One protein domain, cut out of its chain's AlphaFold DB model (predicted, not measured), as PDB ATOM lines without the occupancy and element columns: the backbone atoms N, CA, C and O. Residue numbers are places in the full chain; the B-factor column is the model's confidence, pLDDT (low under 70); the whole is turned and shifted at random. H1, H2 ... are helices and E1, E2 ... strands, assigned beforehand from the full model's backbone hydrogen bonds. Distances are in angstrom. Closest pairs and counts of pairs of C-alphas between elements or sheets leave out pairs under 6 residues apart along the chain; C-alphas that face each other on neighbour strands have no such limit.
ATOM      1  N   ASN A 641      71.115 113.498 108.543       82.06
ATOM      2  CA  ASN A 641      71.313 114.450 109.640       82.06
ATOM      3  C   ASN A 641      72.637 114.264 110.410       82.06
ATOM      4  O   ASN A 641      73.059 115.195 111.090       82.06
ATOM      5  N   THR A 642      73.278 113.089 110.348       81.75
ATOM      6  CA  THR A 642      74.550 112.826 111.059       81.75
ATOM      7  C   THR A 642      75.739 112.711 110.111       81.75
ATOM      8  O   THR A 642      76.825 113.181 110.444       81.75
ATOM      9  N   ASN A 643      75.554 112.088 108.942       86.88
ATOM     10  CA  ASN A 643      76.637 111.867 107.977       86.88
ATOM     11  C   ASN A 643      76.611 112.850 106.794       86.88
ATOM     12  O   ASN A 643      77.492 112.739 105.949       86.88
ATOM     13  N   PHE A 644      75.632 113.760 106.695       94.25
ATOM     14  CA  PHE A 644      75.451 114.695 105.571       94.25
ATOM     15  C   PHE A 644      75.462 114.010 104.191       94.25
ATOM     16  O   PHE A 644      75.949 114.538 103.192       94.25
ATOM     17  N   GLY A 645      74.889 112.807 104.121       94.75
ATOM     18  CA  GLY A 645      74.609 112.151 102.850       94.75
ATOM     19  C   GLY A 645      73.617 112.962 102.011       94.75
ATOM     20  O   GLY A 645      72.790 113.693 102.559       94.75
ATOM     21  N   ARG A 646      73.685 112.841 100.687       95.69
ATOM     22  CA  ARG A 646      72.690 113.392  99.751       95.69
ATOM     23  C   ARG A 646      71.591 112.362  99.453       95.69
ATOM     24  O   ARG A 646      71.781 111.190  99.788       95.69
ATOM     25  N   PRO A 647      70.473 112.736  98.807       94.69
ATOM     26  CA  PRO A 647      69.601 111.764  98.163       94.69
ATOM     27  C   PRO A 647      70.381 110.877  97.190       94.69
ATOM     28  O   PRO A 647      71.200 111.372  96.413       94.69
ATOM     29  N   MET A 648      70.099 109.579  97.221       93.50
ATOM     30  CA  MET A 648      70.535 108.618  96.212       93.50
ATOM     31  C   MET A 648      69.349 108.237  95.326       93.50
ATOM     32  O   MET A 648      68.222 108.110  95.812       93.50
ATOM     33  N   ASN A 649      69.604 107.994  94.042       92.31
ATOM     34  CA  ASN A 649      68.669 107.246  93.203       92.31
ATOM     35  C   ASN A 649      68.735 105.735  93.523       92.31
ATOM     36  O   ASN A 649      69.648 105.266  94.208       92.31
ATOM     37  N   ASP A 650      67.772 104.952  93.028       86.62
ATOM     38  CA  ASP A 650      67.672 103.521  93.356       86.62
ATOM     39  C   ASP A 650      68.932 102.715  92.964       86.62
ATOM     40  O   ASP A 650      69.303 101.771  93.661       86.62
ATOM     41  N   ALA A 651      69.620 103.090  91.877       89.44
ATOM     42  CA  ALA A 651      70.831 102.402  91.428       89.44
ATOM     43  C   ALA A 651      72.028 102.708  92.344       89.44
ATOM     44  O   ALA A 651      72.717 101.784  92.772       89.44
ATOM     45  N   GLU A 652      72.223 103.978  92.711       92.56
ATOM     46  CA  GLU A 652      73.233 104.413  93.689       92.56
ATOM     47  C   GLU A 652      73.009 103.762  95.065       92.56
ATOM     48  O   GLU A 652      73.957 103.319  95.717       92.56
ATOM     49  N   TYR A 653      71.747 103.651  95.495       88.56
ATOM     50  CA  TYR A 653      71.372 102.985  96.742       88.56
ATOM     51  C   TYR A 653      71.726 101.494  96.722       88.56
ATOM     52  O   TYR A 653      72.369 101.004  97.654       88.56
ATOM     53  N   VAL A 654      71.368 100.775  95.651       85.31
ATOM     54  CA  VAL A 654      71.726  99.357  95.477       85.31
ATOM     55  C   VAL A 654      73.246  99.178  95.422       85.31
ATOM     56  O   VAL A 654      73.777  98.334  96.140       85.31
ATOM     57  N   GLN A 655      73.965 100.007  94.663       89.31
ATOM     58  CA  GLN A 655      75.427  99.977  94.560       89.31
ATOM     59  C   GLN A 655      76.108 100.193  95.924       89.31
ATOM     60  O   GLN A 655      76.979  99.415  96.320       89.31
ATOM     61  N   SER A 656      75.674 101.202  96.685       86.44
ATOM     62  CA  SER A 656      76.218 101.516  98.013       86.44
ATOM     63  C   SER A 656      75.861 100.436  99.056       86.44
ATOM     64  O   SER A 656      76.679 100.112  99.924       86.44
ATOM     65  N   GLN A 657      74.693  99.786  98.939       84.19
ATOM     66  CA  GLN A 657      74.348  98.588  99.719       84.19
ATOM     67  C   GLN A 657      75.218  97.375  99.365       84.19
ATOM     68  O   GLN A 657      75.709  96.695 100.270       84.19
ATOM     69  N   GLU A 658      75.427  97.081  98.079       85.25
ATOM     70  CA  GLU A 658      76.276  95.967  97.643       85.25
ATOM     71  C   GLU A 658      77.720  96.157  98.112       85.25
ATOM     72  O   GLU A 658      78.311  95.223  98.664       85.25
ATOM     73  N   ALA A 659      78.259  97.372  97.991       84.31
ATOM     74  CA  ALA A 659      79.578  97.731  98.492       84.31
ATOM     75  C   ALA A 659      79.677  97.612 100.024       84.31
ATOM     76  O   ALA A 659      80.641  97.038 100.538       84.31
ATOM     77  N   ALA A 660      78.660  98.057 100.772       80.81
ATOM     78  CA  ALA A 660      78.608  97.880 102.224       80.81
ATOM     79  C   ALA A 660      78.570  96.403 102.642       80.81
ATOM     80  O   ALA A 660      79.299  95.981 103.546       80.81
ATOM     81  N   MET A 661      77.784  95.583 101.946       81.12
ATOM     82  CA  MET A 661      77.731  94.143 102.187       81.12
ATOM     83  C   MET A 661      79.020  93.432 101.747       81.12
ATOM     84  O   MET A 661      79.423  92.462 102.392       81.12
ATOM     85  N   ALA A 662      79.711  93.902 100.706       81.31
ATOM     86  CA  ALA A 662      81.024  93.405 100.298       81.31
ATOM     87  C   ALA A 662      82.118  93.742 101.328       81.31
ATOM     88  O   ALA A 662      82.941  92.880 101.655       81.31
ATOM     89  N   GLU A 663      82.096  94.947 101.903       77.50
ATOM     90  CA  GLU A 663      83.014  95.357 102.968       77.50
ATOM     91  C   GLU A 663      82.777  94.530 104.245       77.50
ATOM     92  O   GLU A 663      83.722  93.943 104.776       77.50
ATOM     93  N   LEU A 664      81.517  94.345 104.668       75.44
ATOM     94  CA  LEU A 664      81.168  93.463 105.793       75.44
ATOM     95  C   LEU A 664      81.560  91.998 105.550       75.44
ATOM     96  O   LEU A 664      82.121  91.362 106.446       75.44
ATOM     97  N   ARG A 665      81.328  91.450 104.346       79.06
ATOM     98  CA  ARG A 665      81.788  90.099 103.963       79.06
ATOM     99  C   ARG A 665      83.310  89.986 104.056       79.06
ATOM    100  O   ARG A 665      83.815  88.985 104.560       79.06
ATOM    101  N   THR A 666      84.043  91.009 103.619       78.12
ATOM    102  CA  THR A 666      85.514  91.051 103.659       78.12
ATOM    103  C   THR A 666      86.031  91.130 105.096       78.12
ATOM    104  O   THR A 666      86.881  90.329 105.493       78.12
ATOM    105  N   ALA A 667      85.457  92.015 105.915       72.81
ATOM    106  CA  ALA A 667      85.759  92.129 107.337       72.81
ATOM    107  C   ALA A 667      85.479  90.808 108.075       72.81
ATOM    108  O   ALA A 667      86.355  90.300 108.777       72.81
ATOM    109  N   TYR A 668      84.314  90.193 107.853       76.06
ATOM    110  CA  TYR A 668      83.953  88.888 108.414       76.06
ATOM    111  C   TYR A 668      84.905  87.771 107.969       76.06
ATOM    112  O   TYR A 668      85.366  86.994 108.803       76.06
ATOM    113  N   ASN A 669      85.257  87.700 106.683       77.44
ATOM    114  CA  ASN A 669      86.188  86.694 106.166       77.44
ATOM    115  C   ASN A 669      87.619  86.863 106.705       77.44
ATOM    116  O   ASN A 669      88.357  85.881 106.754       77.44
ATOM    117  N   SER A 670      87.995  88.065 107.158       74.94
ATOM    118  CA  SER A 670      89.285  88.324 107.814       74.94
ATOM    119  C   SER A 670      89.364  87.857 109.278       74.94
ATOM    120  O   SER A 670      90.464  87.776 109.831       74.94
ATOM    121  N   LYS A 671      88.225  87.535 109.914       73.75
ATOM    122  CA  LYS A 671      88.168  87.072 111.310       73.75
ATOM    123  C   LYS A 671      88.663  85.617 111.464       73.75
ATOM    124  O   LYS A 671      88.499  84.812 110.544       73.75
ATOM    125  N   PRO A 672      89.226  85.226 112.628       80.81
ATOM    126  CA  PRO A 672      89.594  83.835 112.914       80.81
ATOM    127  C   PRO A 672      88.405  82.870 112.809       80.81
ATOM    128  O   PRO A 672      87.270  83.260 113.065       80.81
ATOM    129  N   ILE A 673      88.662  81.587 112.521       72.81
ATOM    130  CA  ILE A 673      87.611  80.557 112.379       72.81
ATOM    131  C   ILE A 673      86.692  80.510 113.612       72.81
ATOM    132  O   ILE A 673      85.476  80.556 113.456       72.81
ATOM    133  N   MET A 674      87.237  80.537 114.833       63.72
ATOM    134  CA  MET A 674      86.412  80.559 116.052       63.72
ATOM    135  C   MET A 674      85.457  81.762 116.114       63.72
ATOM    136  O   MET A 674      84.314  81.621 116.535       63.72
ATOM    137  N   GLU A 675      85.890  82.929 115.634       65.88
ATOM    138  CA  GLU A 675      85.083  84.154 115.607       65.88
ATOM    139  C   GLU A 675      84.111  84.189 114.408       65.88
ATOM    140  O   GLU A 675      83.089  84.871 114.451       65.88
ATOM    141  N   ARG A 676      84.383  83.420 113.344       71.88
ATOM    142  CA  ARG A 676      83.469  83.216 112.207       71.88
ATOM    143  C   ARG A 676      82.403  82.157 112.483       71.88
ATOM    144  O   ARG A 676      81.305  82.293 111.972       71.88
ATOM    145  N   TYR A 677      82.663  81.137 113.297       67.31
ATOM    146  CA  TYR A 677      81.669  80.085 113.555       67.31
ATOM    147  C   TYR A 677      80.960  80.226 114.908       67.31
ATOM    148  O   TYR A 677      79.747  80.043 114.946       67.31
ATOM    149  N   PHE A 678      81.650  80.627 115.983       71.75
ATOM    150  CA  PHE A 678      81.144  80.469 117.358       71.75
ATOM    151  C   PHE A 678      80.988  81.764 118.176       71.75
ATOM    152  O   PHE A 678      80.536  81.715 119.318       71.75
ATOM    153  N   ALA A 679      81.332  82.930 117.624       65.69
ATOM    154  CA  ALA A 679      81.154  84.212 118.312       65.69
ATOM    155  C   ALA A 679      79.669  84.614 118.399       65.69
ATOM    156  O   ALA A 679      79.047  84.932 117.382       65.69
ATOM    157  N   LEU A 680      79.117  84.614 119.617       53.06
ATOM    158  CA  LEU A 680      77.736  85.012 119.935       53.06
ATOM    159  C   LEU A 680      77.452  86.500 119.665       53.06
ATOM    160  O   LEU A 680      76.325  86.866 119.355       53.06
ATOM    161  N   ASP A 681      78.479  87.344 119.755       52.25
ATOM    162  CA  ASP A 681      78.462  88.780 119.459       52.25
ATOM    163  C   ASP A 681      78.623  89.098 117.958       52.25
ATOM    164  O   ASP A 681      78.512  90.253 117.547       52.25
ATOM    165  N   ASN A 682      78.860  88.086 117.116       67.06
ATOM    166  CA  ASN A 682      78.985  88.232 115.669       67.06
ATOM    167  C   ASN A 682      77.693  87.755 114.965       67.06
ATOM    168  O   ASN A 682      77.511  86.545 114.808       67.06
ATOM    169  N   PRO A 683      76.820  88.655 114.461       59.03
ATOM    170  CA  PRO A 683      75.519  88.291 113.872       59.03
ATOM    171  C   PRO A 683      75.635  87.462 112.580       59.03
ATOM    172  O   PRO A 683      74.661  86.851 112.133       59.03
ATOM    173  N   PHE A 684      76.825  87.439 111.971       65.88
ATOM    174  CA  PHE A 684      77.126  86.679 110.762       65.88
ATOM    175  C   PHE A 684      77.671  85.272 111.049       65.88
ATOM    176  O   PHE A 684      77.747  84.470 110.111       65.88
ATOM    177  N   SER A 685      78.037  84.964 112.302       73.81
ATOM    178  CA  SER A 685      78.599  83.661 112.677       73.81
ATOM    179  C   SER A 685      77.556  82.543 112.637       73.81
ATOM    180  O   SER A 685      76.357  82.813 112.606       73.81
ATOM    181  N   LEU A 686      77.984  81.276 112.636       68.25
ATOM    182  CA  LEU A 686      77.045  80.147 112.663       68.25
ATOM    183  C   LEU A 686      76.215  80.140 113.958       68.25
ATOM    184  O   LEU A 686      74.994  80.026 113.892       68.25
ATOM    185  N   THR A 687      76.838  80.337 115.123       63.34
ATOM    186  CA  THR A 687      76.114  80.431 116.401       63.34
ATOM    187  C   THR A 687      75.259  81.698 116.489       63.34
ATOM    188  O   THR A 687      74.118  81.613 116.933       63.34
ATOM    189  N   GLY A 688      75.739  82.848 116.005       66.00
ATOM    190  CA  GLY A 688      74.952  84.087 115.941       66.00
ATOM    191  C   GLY A 688      73.719  83.947 115.041       66.00
ATOM    192  O   GLY A 688      72.624  84.357 115.417       66.00
ATOM    193  N   LYS A 689      73.860  83.271 113.892       61.28
ATOM    194  CA  LYS A 689      72.741  82.895 113.011       61.28
ATOM    195  C   LYS A 689      71.789  81.889 113.651       61.28
ATOM    196  O   LYS A 689      70.589  82.003 113.439       61.28
ATOM    197  N   LEU A 690      72.291  80.924 114.419       59.78
ATOM    198  CA  LEU A 690      71.441  79.948 115.096       59.78
ATOM    199  C   LEU A 690      70.603  80.602 116.201       59.78
ATOM    200  O   LEU A 690      69.401  80.371 116.255       59.78
ATOM    201  N   VAL A 691      71.217  81.452 117.034       59.09
ATOM    202  CA  VAL A 691      70.534  82.200 118.106       59.09
ATOM    203  C   VAL A 691      69.499  83.179 117.540       59.09
ATOM    204  O   VAL A 691      68.413  83.298 118.097       59.09
ATOM    205  N   ALA A 692      69.795  83.812 116.402       55.53
ATOM    206  CA  ALA A 692      68.865  84.654 115.648       55.53
ATOM    207  C   ALA A 692      67.564  83.936 115.224       55.53
ATOM    208  O   ALA A 692      66.488  84.521 115.236       55.53
ATOM    209  N   HIS A 693      67.627  82.647 114.877       53.81
ATOM    210  CA  HIS A 693      66.448  81.883 114.444       53.81
ATOM    211  C   HIS A 693      65.635  81.264 115.605       53.81
ATOM    212  O   HIS A 693      64.826  80.359 115.378       53.81
ATOM    213  N   LEU A 694      65.820  81.745 116.842       57.25
ATOM    214  CA  LEU A 694      65.066  81.304 118.021       57.25
ATOM    215  C   LEU A 694      63.899  82.268 118.346       57.25
ATOM    216  O   LEU A 694      64.115  83.477 118.425       57.25
ATOM    217  N   PRO A 695      62.668  81.759 118.567       54.16
ATOM    218  CA  PRO A 695      61.500  82.561 118.947       54.16
ATOM    219  C   PRO A 695      61.687  83.485 120.160       54.16
ATOM    220  O   PRO A 695      62.357  83.141 121.132       54.16
ATOM    221  N   ALA A 696      60.984  84.623 120.140       48.28
ATOM    222  CA  ALA A 696      61.021  85.631 121.202       48.28
ATOM    223  C   ALA A 696      60.335  85.204 122.514       48.28
ATOM    224  O   ALA A 696      60.727  85.669 123.585       48.28
ATOM    225  N   SER A 697      59.294  84.367 122.446       48.03
ATOM    226  CA  SER A 697      58.510  83.951 123.615       48.03
ATOM    227  C   SER A 697      58.811  82.502 124.009       48.03
ATOM    228  O   SER A 697      58.856  81.615 123.160       48.03
ATOM    229  N   PHE A 698      58.960  82.226 125.309       46.28
ATOM    230  CA  PHE A 698      59.161  80.856 125.815       46.28
ATOM    231  C   PHE A 698      57.985  79.914 125.484       46.28
ATOM    232  O   PHE A 698      58.178  78.710 125.326       46.28
ATOM    233  N   THR A 699      56.781  80.466 125.329       47.25
ATOM    234  CA  THR A 699      55.563  79.761 124.904       47.25
ATOM    235  C   THR A 699      55.616  79.276 123.454       47.25
ATOM    236  O   THR A 699      55.143  78.180 123.165       47.25
ATOM    237  N   GLU A 700      56.228  80.039 122.547       45.53
ATOM    238  CA  GLU A 700      56.469  79.609 121.160       45.53
ATOM    239  C   GLU A 700      57.785  78.842 121.026       45.53
ATOM    240  O   GLU A 700      57.918  77.997 120.144       45.53
ATOM    241  N   LEU A 701      58.747  79.068 121.928       41.84
ATOM    242  CA  LEU A 701      60.013  78.342 121.954       41.84
ATOM    243  C   LEU A 701      59.766  76.828 122.012       41.84
ATOM    244  O   LEU A 701      60.356  76.103 121.225       41.84
ATOM    245  N   GLY A 702      58.829  76.333 122.826       47.84
ATOM    246  CA  GLY A 702      58.505  74.898 122.859       47.84
ATOM    247  C   GLY A 702      57.965  74.326 121.532       47.84
ATOM    248  O   GLY A 702      58.334  73.218 121.133       47.84
ATOM    249  N   SER A 703      57.120  75.077 120.818       48.00
ATOM    250  CA  SER A 703      56.416  74.615 119.607       48.00
ATOM    251  C   SER A 703      57.131  74.948 118.292       48.00
ATOM    252  O   SER A 703      56.797  74.378 117.249       48.00
ATOM    253  N   SER A 704      58.118  75.843 118.327       49.28
ATOM    254  CA  SER A 704      58.981  76.177 117.192       49.28
ATOM    255  C   SER A 704      60.400  75.641 117.359       49.28
ATOM    256  O   SER A 704      60.969  75.225 116.362       49.28
ATOM    257  N   PHE A 705      60.962  75.501 118.567       42.44
ATOM    258  CA  PHE A 705      62.247  74.803 118.741       42.44
ATOM    259  C   PHE A 705      62.130  73.322 118.362       42.44
ATOM    260  O   PHE A 705      62.997  72.801 117.674       42.44
ATOM    261  N   SER A 706      61.019  72.655 118.679       46.53
ATOM    262  CA  SER A 706      60.747  71.281 118.217       46.53
ATOM    263  C   SER A 706      60.580  71.147 116.692       46.53
ATOM    264  O   SER A 706      60.681  70.037 116.171       46.53
ATOM    265  N   ARG A 707      60.379  72.249 115.956       50.72
ATOM    266  CA  ARG A 707      60.418  72.281 114.483       50.72
ATOM    267  C   ARG A 707      61.797  72.707 113.980       50.72
ATOM    268  O   ARG A 707      62.483  71.896 113.370       50.72
ATOM    269  N   THR A 708      62.255  73.909 114.325       47.03
ATOM    270  CA  THR A 708      63.557  74.466 113.930       47.03
ATOM    271  C   THR A 708      64.728  73.573 114.329       47.03
ATOM    272  O   THR A 708      65.612  73.371 113.508       47.03
ATOM    273  N   ALA A 709      64.757  72.984 115.528       46.66
ATOM    274  CA  ALA A 709      65.838  72.077 115.916       46.66
ATOM    275  C   ALA A 709      65.794  70.763 115.128       46.66
ATOM    276  O   ALA A 709      66.849  70.284 114.737       46.66
ATOM    277  N   GLY A 744      62.412 101.571  93.090       44.69
ATOM    278  CA  GLY A 744      61.586 102.620  93.654       44.69
ATOM    279  C   GLY A 744      61.771 102.667  95.161       44.69
ATOM    280  O   GLY A 744      61.628 101.637  95.826       44.69
ATOM    281  N   SER A 745      62.042 103.867  95.686       53.31
ATOM    282  CA  SER A 745      62.005 104.208  97.116       53.31
ATOM    283  C   SER A 745      60.991 103.345  97.877       53.31
ATOM    284  O   SER A 745      59.781 103.437  97.674       53.31
ATOM    285  N   ILE A 746      61.492 102.456  98.739       52.38
ATOM    286  CA  ILE A 746      60.789 101.212  99.121       52.38
ATOM    287  C   ILE A 746      59.481 101.434  99.913       52.38
ATOM    288  O   ILE A 746      58.702 100.500 100.098       52.38
ATOM    289  N   VAL A 747      59.210 102.676 100.330       63.38
ATOM    290  CA  VAL A 747      57.922 103.139 100.885       63.38
ATOM    291  C   VAL A 747      57.572 104.583 100.449       63.38
ATOM    292  O   VAL A 747      56.900 105.307 101.178       63.38
ATOM    293  N   GLY A 748      58.113 105.072  99.328       70.38
ATOM    294  CA  GLY A 748      58.154 106.514  99.023       70.38
ATOM    295  C   GLY A 748      59.191 107.297  99.849       70.38
ATOM    296  O   GLY A 748      59.249 108.520  99.790       70.38
ATOM    297  N   LEU A 749      60.017 106.598 100.638       77.38
ATOM    298  CA  LEU A 749      61.125 107.177 101.396       77.38
ATOM    299  C   LEU A 749      62.368 107.291 100.510       77.38
ATOM    300  O   LEU A 749      62.996 106.286 100.186       77.38
ATOM    301  N   GLN A 750      62.736 108.518 100.150       87.06
ATOM    302  CA  GLN A 750      64.021 108.838  99.524       87.06
ATOM    303  C   GLN A 750      65.172 108.367 100.438       87.06
ATOM    304  O   GLN A 750      65.182 108.654 101.638       87.06
ATOM    305  N   GLU A 751      66.128 107.609  99.913       89.31
ATOM    306  CA  GLU A 751      67.227 107.061 100.716       89.31
ATOM    307  C   GLU A 751      68.424 108.018 100.646       89.31
ATOM    308  O   GLU A 751      68.921 108.325  99.563       89.31
ATOM    309  N   PHE A 752      68.877 108.519 101.798       92.81
ATOM    310  CA  PHE A 752      70.028 109.420 101.894       92.81
ATOM    311  C   PHE A 752      71.317 108.645 102.192       92.81
ATOM    312  O   PHE A 752      71.308 107.654 102.924       92.81
ATOM    313  N   GLY A 753      72.446 109.089 101.640       94.06
ATOM    314  CA  GLY A 753      73.724 108.396 101.782       94.06
ATOM    315  C   GLY A 753      74.866 109.046 101.012       94.06
ATOM    316  O   GLY A 753      74.797 110.211 100.632       94.06
ATOM    317  N   TRP A 754      75.927 108.270 100.818       94.94
ATOM    318  CA  TRP A 754      77.085 108.638 100.009       94.94
ATOM    319  C   TRP A 754      77.277 107.556  98.943       94.94
ATOM    320  O   TRP A 754      77.169 106.363  99.267       94.94
ATOM    321  N   THR A 755      77.528 107.947  97.694       95.31
ATOM    322  CA  THR A 755      77.767 106.976  96.608       95.31
ATOM    323  C   THR A 755      79.189 106.422  96.659       95.31
ATOM    324  O   THR A 755      80.028 106.889  97.433       95.31
ATOM    325  N   GLU A 756      79.490 105.403  95.849       92.44
ATOM    326  CA  GLU A 756      80.852 104.866  95.806       92.44
ATOM    327  C   GLU A 756      81.843 105.887  95.254       92.44
ATOM    328  O   GLU A 756      82.948 105.981  95.766       92.44
ATOM    329  N   GLU A 757      81.432 106.685  94.275       94.81
ATOM    330  CA  GLU A 757      82.231 107.717  93.616       94.81
ATOM    331  C   GLU A 757      82.573 108.844  94.599       94.81
ATOM    332  O   GLU A 757      83.727 109.261  94.694       94.81
ATOM    333  N   GLU A 758      81.595 109.277  95.402       95.19
ATOM    334  CA  GLU A 758      81.810 110.254  96.470       95.19
ATOM    335  C   GLU A 758      82.730 109.700  97.569       95.19
ATOM    336  O   GLU A 758      83.663 110.372  98.007       95.19
ATOM    337  N   LEU A 759      82.500 108.456  98.009       91.94
ATOM    338  CA  LEU A 759      83.327 107.799  99.025       91.94
ATOM    339  C   LEU A 759      84.744 107.471  98.530       91.94
ATOM    340  O   LEU A 759      85.653 107.348  99.353       91.94
ATOM    341  N   ASP A 760      84.928 107.286  97.224       90.81
ATOM    342  CA  ASP A 760      86.221 107.060  96.584       90.81
ATOM    343  C   ASP A 760      86.999 108.377  96.493       90.81
ATOM    344  O   ASP A 760      88.135 108.434  96.967       90.81
ATOM    345  N   ALA A 761      86.356 109.457  96.028       92.94
ATOM    346  CA  ALA A 761      86.918 110.807  96.013       92.94
ATOM    347  C   ALA A 761      87.295 111.295  97.424       92.94
ATOM    348  O   ALA A 761      88.441 111.682  97.630       92.94
ATOM    349  N   ILE A 762      86.421 111.144  98.431       91.38
ATOM    350  CA  ILE A 762      86.741 111.416  99.852       91.38
ATOM    351  C   ILE A 762      88.008 110.679 100.321       91.38
ATOM    352  O   ILE A 762      88.740 111.178 101.174       91.38
ATOM    353  N   SER A 763      88.270 109.482  99.787       85.81
ATOM    354  CA  SER A 763      89.402 108.644 100.196       85.81
ATOM    355  C   SER A 763      90.689 108.837  99.384       85.81
ATOM    356  O   SER A 763      91.727 108.317  99.797       85.81
ATOM    357  N   LYS A 764      90.637 109.546  98.247       89.25
ATOM    358  CA  LYS A 764      91.744 109.651  97.274       89.25
ATOM    359  C   LYS A 764      92.099 111.072  96.847       89.25
ATOM    360  O   LYS A 764      93.256 111.308  96.513       89.25
ATOM    361  N   ASP A 765      91.138 111.990  96.809       92.88
ATOM    362  CA  ASP A 765      91.361 113.382  96.416       92.88
ATOM    363  C   ASP A 765      91.788 114.209  97.649       92.88
ATOM    364  O   ASP A 765      91.010 114.343  98.601       92.88
ATOM    365  N   PRO A 766      93.005 114.795  97.660       88.94
ATOM    366  CA  PRO A 766      93.477 115.641  98.756       88.94
ATOM    367  C   PRO A 766      92.548 116.814  99.101       88.94
ATOM    368  O   PRO A 766      92.571 117.271 100.245       88.94
ATOM    369  N   ALA A 767      91.701 117.271  98.168       94.06
ATOM    370  CA  ALA A 767      90.724 118.337  98.394       94.06
ATOM    371  C   ALA A 767      89.611 117.977  99.403       94.06
ATOM    372  O   ALA A 767      88.862 118.865  99.813       94.06
ATOM    373  N   PHE A 768      89.513 116.708  99.821       93.31
ATOM    374  CA  PHE A 768      88.637 116.228 100.900       93.31
ATOM    375  C   PHE A 768      89.397 115.871 102.192       93.31
ATOM    376  O   PHE A 768      88.812 115.328 103.134       93.31
ATOM    377  N   SER A 769      90.691 116.200 102.277       87.94
ATOM    378  CA  SER A 769      91.426 116.175 103.544       87.94
ATOM    379  C   SER A 769      90.977 117.321 104.458       87.94
ATOM    380  O   SER A 769      90.655 118.414 103.994       87.94
ATOM    381  N   SER A 770      90.981 117.095 105.774       83.56
ATOM    382  CA  SER A 770      90.496 118.069 106.768       83.56
ATOM    383  C   SER A 770      91.142 119.457 106.657       83.56
ATOM    384  O   SER A 770      90.456 120.457 106.848       83.56
ATOM    385  N   THR A 771      92.429 119.532 106.296       79.75
ATOM    386  CA  THR A 771      93.148 120.804 106.106       79.75
ATOM    387  C   THR A 771      92.677 121.559 104.865       79.75
ATOM    388  O   THR A 771      92.341 122.732 104.963       79.75
ATOM    389  N   GLU A 772      92.611 120.899 103.705       90.62
ATOM    390  CA  GLU A 772      92.227 121.565 102.451       90.62
ATOM    391  C   GLU A 772      90.721 121.921 102.445       90.62
ATOM    392  O   GLU A 772      90.318 122.877 101.786       90.62
ATOM    393  N   LEU A 773      89.893 121.223 103.240       91.25
ATOM    394  CA  LEU A 773      88.518 121.636 103.551       91.25
ATOM    395  C   LEU A 773      88.463 122.880 104.450       91.25
ATOM    396  O   LEU A 773      87.679 123.778 104.163       91.25
ATOM    397  N   GLU A 774      89.256 122.944 105.529       87.62
ATOM    398  CA  GLU A 774      89.304 124.125 106.411       87.62
ATOM    399  C   GLU A 774      89.758 125.362 105.622       87.62
ATOM    400  O   GLU A 774      89.087 126.392 105.672       87.62
ATOM    401  N   ASP A 775      90.817 125.232 104.816       88.38
ATOM    402  CA  ASP A 775      91.304 126.290 103.924       88.38
ATOM    403  C   ASP A 775      90.248 126.677 102.861       88.38
ATOM    404  O   ASP A 775      90.042 127.864 102.601       88.38
ATOM    405  N   PHE A 776      89.513 125.714 102.284       94.81
ATOM    406  CA  PHE A 776      88.431 125.986 101.325       94.81
ATOM    407  C   PHE A 776      87.239 126.722 101.962       94.81
ATOM    408  O   PHE A 776      86.764 127.703 101.385       94.81
ATOM    409  N   MET A 777      86.779 126.312 103.149       95.19
ATOM    410  CA  MET A 777      85.663 126.970 103.853       95.19
ATOM    411  C   MET A 777      86.042 128.354 104.390       95.19
ATOM    412  O   MET A 777      85.206 129.255 104.401       95.19
ATOM    413  N   ALA A 778      87.303 128.538 104.797       88.75
ATOM    414  CA  ALA A 778      87.848 129.826 105.220       88.75
ATOM    415  C   ALA A 778      88.185 130.769 104.048       88.75
ATOM    416  O   ALA A 778      88.459 131.950 104.277       88.75
ATOM    417  N   SER A 779      88.191 130.277 102.802       92.25
ATOM    418  CA  SER A 779      88.461 131.101 101.623       92.25
ATOM    419  C   SER A 779      87.213 131.866 101.159       92.25
ATOM    420  O   SER A 779      86.186 131.284 100.818       92.25
ATOM    421  N   GLY A 780      87.316 133.198 101.136       91.38
ATOM    422  CA  GLY A 780      86.238 134.084 100.692       91.38
ATOM    423  C   GLY A 780      85.009 134.039 101.604       91.38
ATOM    424  O   GLY A 780      85.123 134.123 102.823       91.38
ATOM    425  N   ASP A 781      83.834 133.934 100.989       94.06
ATOM    426  CA  ASP A 781      82.522 133.800 101.625       94.06
ATOM    427  C   ASP A 781      82.003 132.348 101.621       94.06
ATOM    428  O   ASP A 781      80.861 132.113 102.016       94.06
ATOM    429  N   ASN A 782      82.826 131.370 101.210       95.88
ATOM    430  CA  ASN A 782      82.405 129.991 100.933       95.88
ATOM    431  C   ASN A 782      81.562 129.372 102.051       95.88
ATOM    432  O   ASN A 782      80.485 128.866 101.756       95.88
ATOM    433  N   MET A 783      81.991 129.429 103.317       94.75
ATOM    434  CA  MET A 783      81.198 128.845 104.408       94.75
ATOM    435  C   MET A 783      79.797 129.472 104.518       94.75
ATOM    436  O   MET A 783      78.828 128.740 104.679       94.75
ATOM    437  N   GLN A 784      79.666 130.799 104.382       94.38
ATOM    438  CA  GLN A 784      78.361 131.469 104.434       94.38
ATOM    439  C   GLN A 784      77.519 131.141 103.195       94.38
ATOM    440  O   GLN A 784      76.367 130.745 103.335       94.38
ATOM    441  N   ARG A 785      78.099 131.255 101.995       97.00
ATOM    442  CA  ARG A 785      77.431 130.957 100.719       97.00
ATOM    443  C   ARG A 785      76.909 129.519 100.666       97.00
ATOM    444  O   ARG A 785      75.797 129.280 100.207       97.00
ATOM    445  N   LEU A 786      77.715 128.564 101.127       96.69
ATOM    446  CA  LEU A 786      77.390 127.138 101.107       96.69
ATOM    447  C   LEU A 786      76.446 126.745 102.255       96.69
ATOM    448  O   LEU A 786      75.599 125.881 102.044       96.69
ATOM    449  N   ASP A 787      76.503 127.410 103.416       95.62
ATOM    450  CA  ASP A 787      75.446 127.303 104.432       95.62
ATOM    451  C   ASP A 787      74.115 127.840 103.887       95.62
ATOM    452  O   ASP A 787      73.116 127.127 103.921       95.62
ATOM    453  N   GLU A 788      74.077 129.057 103.337       94.62
ATOM    454  CA  GLU A 788      72.851 129.652 102.783       94.62
ATOM    455  C   GLU A 788      72.235 128.792 101.665       94.62
ATOM    456  O   GLU A 788      71.012 128.688 101.585       94.62
ATOM    457  N   GLN A 789      73.066 128.125 100.856       95.81
ATOM    458  CA  GLN A 789      72.621 127.247  99.772       95.81
ATOM    459  C   GLN A 789      72.214 125.833 100.232       95.81
ATOM    460  O   GLN A 789      71.196 125.316  99.775       95.81
ATOM    461  N   PHE A 790      72.992 125.181 101.106       95.69
ATOM    462  CA  PHE A 790      72.845 123.744 101.393       95.69
ATOM    463  C   PHE A 790      72.416 123.411 102.823       95.69
ATOM    464  O   PHE A 790      71.829 122.346 103.035       95.69
ATOM    465  N   LYS A 791      72.608 124.302 103.808       94.38
ATOM    466  CA  LYS A 791      72.118 124.079 105.180       94.38
ATOM    467  C   LYS A 791      70.608 123.814 105.256       94.38
ATOM    468  O   LYS A 791      70.251 122.930 106.043       94.38
ATOM    469  N   PRO A 792      69.724 124.475 104.470       94.19
ATOM    470  CA  PRO A 792      68.295 124.170 104.478       94.19
ATOM    471  C   PRO A 792      68.011 122.675 104.320       94.19
ATOM    472  O   PRO A 792      67.295 122.114 105.141       94.19
ATOM    473  N   CYS A 793      68.672 121.987 103.382       92.62
ATOM    474  CA  CYS A 793      68.459 120.562 103.092       92.62
ATOM    475  C   CYS A 793      68.679 119.610 104.290       92.62
ATOM    476  O   CYS A 793      68.224 118.463 104.260       92.62
ATOM    477  N   TYR A 794      69.351 120.076 105.348       92.62
ATOM    478  CA  TYR A 794      69.723 119.290 106.526       92.62
ATOM    479  C   TYR A 794      69.044 119.742 107.829       92.62
ATOM    480  O   TYR A 794      69.037 118.977 108.794       92.62
ATOM    481  N   ASP A 795      68.413 120.922 107.880       87.25
ATOM    482  CA  ASP A 795      67.892 121.529 109.122       87.25
ATOM    483  C   ASP A 795      66.492 121.011 109.544       87.25
ATOM    484  O   ASP A 795      65.671 121.735 110.109       87.25
ATOM    485  N   TYR A 796      66.204 119.729 109.271       77.62
ATOM    486  CA  TYR A 796      64.887 119.111 109.477       77.62
ATOM    487  C   TYR A 796      64.930 117.840 110.330       77.62
ATOM    488  O   TYR A 796      65.655 116.881 110.046       77.62
ATOM    489  N   HIS A 797      64.076 117.793 111.357       68.44
ATOM    490  CA  HIS A 797      63.968 116.660 112.286       68.44
ATOM    491  C   HIS A 797      63.267 115.425 111.700       68.44
ATOM    492  O   HIS A 797      63.489 114.318 112.187       68.44
ATOM    493  N   MET A 798      62.426 115.591 110.676       67.25
ATOM    494  CA  MET A 798      61.760 114.485 109.980       67.25
ATOM    495  C   MET A 798      62.059 114.518 108.483       67.25
ATOM    496  O   MET A 798      62.413 115.561 107.928       67.25
ATOM    497  N   GLN A 799      61.937 113.370 107.815       65.00
ATOM    498  CA  GLN A 799      62.197 113.308 106.377       65.00
ATOM    499  C   GLN A 799      61.120 114.048 105.573       65.00
ATOM    500  O   GLN A 799      61.460 114.875 104.736       65.00
ATOM    501  N   SER A 800      59.846 113.849 105.922       71.12
ATOM    502  CA  SER A 800      58.660 114.509 105.346       71.12
ATOM    503  C   SER A 800      58.536 116.014 105.646       71.12
ATOM    504  O   SER A 800      57.476 116.599 105.447       71.12
ATOM    505  N   GLN A 801      59.597 116.631 106.171       73.38
ATOM    506  CA  GLN A 801      59.714 118.076 106.383       73.38
ATOM    507  C   GLN A 801      60.801 118.718 105.514       73.38
ATOM    508  O   GLN A 801      60.913 119.939 105.534       73.38
ATOM    509  N   ALA A 802      61.591 117.932 104.771       71.81
ATOM    510  CA  ALA A 802      62.472 118.505 103.761       71.81
ATOM    511  C   ALA A 802      61.626 119.170 102.659       71.81
ATOM    512  O   ALA A 802      60.629 118.575 102.239       71.81
ATOM    513  N   PRO A 803      61.989 120.379 102.203       75.00
ATOM    514  CA  PRO A 803      61.320 121.028 101.095       75.00
ATOM    515  C   PRO A 803      61.638 120.295  99.794       75.00
ATOM    516  O   PRO A 803      62.733 119.762  99.608       75.00
ATOM    517  N   GLU A 804      60.693 120.350  98.864       81.50
ATOM    518  CA  GLU A 804      60.914 120.040  97.451       81.50
ATOM    519  C   GLU A 804      61.629 121.242  96.796       81.50
ATOM    520  O   GLU A 804      61.071 121.950  95.965       81.50
ATOM    521  N   ASP A 805      62.843 121.526  97.276       87.88
ATOM    522  CA  ASP A 805      63.741 122.574  96.780       87.88
ATOM    523  C   ASP A 805      64.768 121.944  95.829       87.88
ATOM    524  O   ASP A 805      65.430 120.964  96.186       87.88
ATOM    525  N   ASP A 806      64.929 122.512  94.632       90.75
ATOM    526  CA  ASP A 806      65.876 122.032  93.619       90.75
ATOM    527  C   ASP A 806      67.331 122.014  94.133       90.75
ATOM    528  O   ASP A 806      68.124 121.163  93.718       90.75
ATOM    529  N   ASN A 807      67.689 122.880  95.095       92.06
ATOM    530  CA  ASN A 807      69.004 122.882  95.757       92.06
ATOM    531  C   ASN A 807      69.252 121.626  96.614       92.06
ATOM    532  O   ASN A 807      70.401 121.301  96.913       92.06
ATOM    533  N   CYS A 808      68.190 120.903  96.982       93.94
ATOM    534  CA  CYS A 808      68.238 119.659  97.748       93.94
ATOM    535  C   CYS A 808      68.102 118.397  96.875       93.94
ATOM    536  O   CYS A 808      67.992 117.291  97.409       93.94
ATOM    537  N   SER A 809      68.127 118.545  95.545       94.44
ATOM    538  CA  SER A 809      68.197 117.430  94.590       94.44
ATOM    539  C   SER A 809      69.481 116.600  94.751       94.44
ATOM    540  O   SER A 809      70.478 117.050  95.325       94.44
ATOM    541  N   ALA A 810      69.476 115.371  94.223       94.38
ATOM    542  CA  ALA A 810      70.678 114.536  94.189       94.38
ATOM    543  C   ALA A 810      71.794 115.228  93.388       94.38
ATOM    544  O   ALA A 810      72.958 115.203  93.784       94.38
ATOM    545  N   GLU A 811      71.421 115.894  92.300       95.62
ATOM    546  CA  GLU A 811      72.276 116.586  91.345       95.62
ATOM    547  C   GLU A 811      72.925 117.833  91.961       95.62
ATOM    548  O   GLU A 811      74.150 117.967  91.917       95.62
ATOM    549  N   ALA A 812      72.146 118.713  92.603       96.38
ATOM    550  CA  ALA A 812      72.678 119.905  93.272       96.38
ATOM    551  C   ALA A 812      73.640 119.532  94.412       96.38
ATOM    552  O   ALA A 812      74.744 120.078  94.515       96.38
ATOM    553  N   LEU A 813      73.268 118.531  95.218       96.44
ATOM    554  CA  LEU A 813      74.094 118.048  96.322       96.44
ATOM    555  C   LEU A 813      75.301 117.204  95.861       96.44
ATOM    556  O   LEU A 813      76.230 117.020  96.651       96.44
ATOM    557  N   SER A 814      75.336 116.740  94.604       96.00
ATOM    558  CA  SER A 814      76.499 116.080  93.974       96.00
ATOM    559  C   SER A 814      77.580 117.052  93.489       96.00
ATOM    560  O   SER A 814      78.656 116.611  93.088       96.00
ATOM    561  N   THR A 815      77.326 118.366  93.482       97.19
ATOM    562  CA  THR A 815      78.339 119.339  93.042       97.19
ATOM    563  C   THR A 815      79.584 119.296  93.948       97.19
ATOM    564  O   THR A 815      79.446 119.061  95.150       97.19
ATOM    565  N   PRO A 816      80.809 119.544  93.435       97.00
ATOM    566  CA  PRO A 816      82.028 119.478  94.253       97.00
ATOM    567  C   PRO A 816      82.003 120.403  95.479       97.00
ATOM    568  O   PRO A 816      82.488 120.031  96.546       97.00
ATOM    569  N   ASP A 817      81.389 121.579  95.342       97.31
ATOM    570  CA  ASP A 817      81.156 122.539  96.425       97.31
ATOM    571  C   ASP A 817      80.212 121.972  97.500       97.31
ATOM    572  O   ASP A 817      80.569 121.949  98.681       97.31
ATOM    573  N   ALA A 818      79.046 121.446  97.101       97.19
ATOM    574  CA  ALA A 818      78.111 120.801  98.022       97.19
ATOM    575  C   ALA A 818      78.741 119.587  98.707       97.19
ATOM    576  O   ALA A 818      78.586 119.397  99.910       97.19
ATOM    577  N   MET A 819      79.486 118.769  97.963       97.38
ATOM    578  CA  MET A 819      80.155 117.581  98.477       97.38
ATOM    579  C   MET A 819      81.206 117.941  99.541       97.38
ATOM    580  O   MET A 819      81.238 117.312 100.599       97.38
ATOM    581  N   LYS A 820      82.014 118.988  99.313       97.44
ATOM    582  CA  LYS A 820      82.951 119.526 100.317       97.44
ATOM    583  C   LYS A 820      82.225 120.072 101.542       97.44
ATOM    584  O   LYS A 820      82.642 119.782 102.661       97.44
ATOM    585  N   TRP A 821      81.138 120.822 101.352       97.31
ATOM    586  CA  TRP A 821      80.338 121.378 102.450       97.31
ATOM    587  C   TRP A 821      79.692 120.286 103.310       97.31
ATOM    588  O   TRP A 821      79.821 120.308 104.537       97.31
ATOM    589  N   ARG A 822      79.088 119.275 102.676       96.94
ATOM    590  CA  ARG A 822      78.529 118.090 103.342       96.94
ATOM    591  C   ARG A 822      79.608 117.343 104.126       96.94
ATOM    592  O   ARG A 822      79.414 117.021 105.296       96.94
ATOM    593  N   TRP A 823      80.769 117.111 103.515       96.00
ATOM    594  CA  TRP A 823      81.868 116.377 104.143       96.00
ATOM    595  C   TRP A 823      82.484 117.132 105.331       96.00
ATOM    596  O   TRP A 823      82.674 116.552 106.400       96.00
ATOM    597  N   TYR A 824      82.707 118.442 105.196       95.19
ATOM    598  CA  TYR A 824      83.164 119.311 106.283       95.19
ATOM    599  C   TYR A 824      82.192 119.301 107.475       95.19
ATOM    600  O   TYR A 824      82.612 119.101 108.616       95.19
ATOM    601  N   ASN A 825      80.884 119.418 107.223       94.00
ATOM    602  CA  ASN A 825      79.869 119.349 108.274       94.00
ATOM    603  C   ASN A 825      79.777 117.956 108.928       94.00
ATOM    604  O   ASN A 825      79.617 117.869 110.146       94.00
ATOM    605  N   ALA A 826      79.969 116.867 108.176       90.94
ATOM    606  CA  ALA A 826      80.057 115.516 108.739       90.94
ATOM    607  C   ALA A 826      81.270 115.347 109.676       90.94
ATOM    608  O   ALA A 826      81.143 114.744 110.747       90.94
ATOM    609  N   LEU A 827      82.427 115.917 109.321       87.00
ATOM    610  CA  LEU A 827      83.614 115.942 110.182       87.00
ATOM    611  C   LEU A 827      83.376 116.786 111.447       87.00
ATOM    612  O   LEU A 827      83.676 116.318 112.547       87.00
ATOM    613  N   LEU A 828      82.781 117.983 111.326       83.75
ATOM    614  CA  LEU A 828      82.431 118.834 112.473       83.75
ATOM    615  C   LEU A 828      81.449 118.148 113.430       83.75
ATOM    616  O   LEU A 828      81.683 118.123 114.639       83.75
ATOM    617  N   GLN A 829      80.385 117.539 112.902       84.75
ATOM    618  CA  GLN A 829      79.393 116.815 113.698       84.75
ATOM    619  C   GLN A 829      80.037 115.649 114.461       84.75
ATOM    620  O   GLN A 829      79.721 115.417 115.627       84.75
ATOM    621  N   GLN A 830      80.985 114.928 113.857       79.88
ATOM    622  CA  GLN A 830      81.686 113.843 114.548       79.88
ATOM    623  C   GLN A 830      82.749 114.337 115.535       79.88
ATOM    624  O   GLN A 830      82.936 113.699 116.573       79.88
ATOM    625  N   ALA A 831      83.385 115.483 115.283       73.25
ATOM    626  CA  ALA A 831      84.243 116.148 116.259       73.25
ATOM    627  C   ALA A 831      83.446 116.601 117.498       73.25
ATOM    628  O   ALA A 831      83.901 116.385 118.618       73.25
ATOM    629  N   ASP A 832      82.234 117.138 117.319       69.25
ATOM    630  CA  ASP A 832      81.299 117.480 118.401       69.25
ATOM    631  C   ASP A 832      80.854 116.245 119.205       69.25
ATOM    632  O   ASP A 832      80.948 116.239 120.433       69.25
ATOM    633  N   GLN A 833      80.435 115.164 118.538       71.88
ATOM    634  CA  GLN A 833      80.058 113.922 119.227       71.88
ATOM    635  C   GLN A 833      81.247 113.293 119.975       71.88
ATOM    636  O   GLN A 833      81.086 112.810 121.099       71.88
ATOM    637  N   ALA A 834      82.454 113.335 119.401       68.38
ATOM    638  CA  ALA A 834      83.671 112.888 120.071       68.38
ATOM    639  C   ALA A 834      84.027 113.785 121.270       68.38
ATOM    640  O   ALA A 834      84.374 113.266 122.330       68.38
ATOM    641  N   ALA A 835      83.888 115.108 121.143       62.41
ATOM    642  CA  ALA A 835      84.111 116.062 122.226       62.41
ATOM    643  C   ALA A 835      83.125 115.850 123.385       62.41
ATOM    644  O   ALA A 835      83.564 115.749 124.526       62.41
ATOM    645  N   LYS A 836      81.827 115.673 123.102       62.38
ATOM    646  CA  LYS A 836      80.795 115.338 124.102       62.38
ATOM    647  C   LYS A 836      81.066 114.001 124.784       62.38
ATOM    648  O   LYS A 836      81.056 113.929 126.007       62.38
ATOM    649  N   THR A 837      81.424 112.972 124.015       61.44
ATOM    650  CA  THR A 837      81.842 111.668 124.563       61.44
ATOM    651  C   THR A 837      83.061 111.815 125.487       61.44
ATOM    652  O   THR A 837      83.137 111.182 126.538       61.44
ATOM    653  N   ILE A 838      84.021 112.678 125.135       56.50
ATOM    654  CA  ILE A 838      85.178 112.998 125.979       56.50
ATOM    655  C   ILE A 838      84.762 113.815 127.214       56.50
ATOM    656  O   ILE A 838      85.296 113.549 128.288       56.50
ATOM    657  N   GLU A 839      83.825 114.759 127.115       54.75
ATOM    658  CA  GLU A 839      83.308 115.549 128.245       54.75
ATOM    659  C   GLU A 839      82.550 114.672 129.253       54.75
ATOM    660  O   GLU A 839      82.840 114.721 130.448       54.75
ATOM    661  N   GLU A 840      81.680 113.771 128.795       54.97
ATOM    662  CA  GLU A 840      81.032 112.757 129.638       54.97
ATOM    663  C   GLU A 840      82.084 111.875 130.337       54.97
ATOM    664  O   GLU A 840      82.127 111.794 131.563       54.97
ATOM    665  N   ILE A 841      83.036 111.307 129.587       48.72
ATOM    666  CA  ILE A 841      84.103 110.453 130.141       48.72
ATOM    667  C   ILE A 841      85.077 111.229 131.052       48.72
ATOM    668  O   ILE A 841      85.758 110.622 131.891       48.72
TER     669      ILE A 841
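AT A GLANCE: This is residues 641 to 709 and 744 to 841 of the 1044 residues of the protein "VanY domain-containing protein" of Candidatus Saccharibacteria bacterium (UniProt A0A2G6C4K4). What shape does the printed part have? It is a loose lobe of helices, in which H6 and H7 pack on the first part of the long helix H9 while H5, H8 and the short strands E1 and E2 lie near by; from this lobe H1 reaches away as an arm to the small helices H2, H3 and H4 at the far end. Residues 834 to 841 of H9 stick out. What is it made of? The printed part has 167 residues, mostly helix by class, with named elements in the order E1, H1, H2, H3, H4, E2, H5, H6, H7, H8, H9. How large is it? It is loose and elongated, with a radius of gyration of the C-alphas of 21.3 A and spans of 69 by 36 by 36 A.

IN THESE COORDINATES: What comes before the cut? E1 is residues 646 to 648, with C-alpha 646 at (72.690, 113.392, 99.751). H1, residues 650 to 669, is 28.1 A long; H2 is 673 to 677, H3 686 to 692 and H4 698 to 709, which is 14.8 A long. What comes after it? E2 is residues 751 to 753, H5 756 to 764, H6 770 to 778, H7 782 to 790 and H8 810 to 813. H9, residues 816 to 841, is 37.1 A long and ends at C-alpha 841, (84.103, 110.453, 130.141).

HOW THE PARTS SIT: How do the strands stand? E1 and E2 meet only at a point, where C-alphas 647 and 752 face each other at 4.4 A. What does H1 touch? With residues 652 to 659 alone it touches H5 at a steep tilt of 57 degrees, the same way, the C-alphas of Ser 656 and Glu 756 being closest at 6.1 A. H2 and H3 only just touch, only at the corner, with 3 pairs of C-alphas within 8 A, and H4 touches no helix. What touches H9? Its residues 820 to 827 touch H6 at a steep tilt of 66 degrees, opposite ways, closest at the C-alphas of Leu 773 and Tyr 824, 6.4 A. Its residues 817 to 821 touch H7, about perpendicular at 83 degrees, closest at the C-alphas of Leu 786 and Trp 821, 6.6 A. What do the helix backbones show? Every O i to N i+4 pair is within hydrogen-bond range in H1, H2, H3, H5, H6, H7 and H9, against 4 of 8 in H4; H8 is too short for such a pair.

THE WHOLE: How far does it reach? The two C-alphas farthest apart, those of Ser 706 and Gly 780, are 70.0 A apart. Where is the cut? Residues 710 to 743 are not printed, and C-alphas 709 and 744 are 38.0 A apart across it. Which link is long? H7 to H8, with 19 residues between them. Where is confidence low? The mean pLDDT of the printed part is 78.8, and 49 residues are under 70, among them 686 to 709 and 834 to 841.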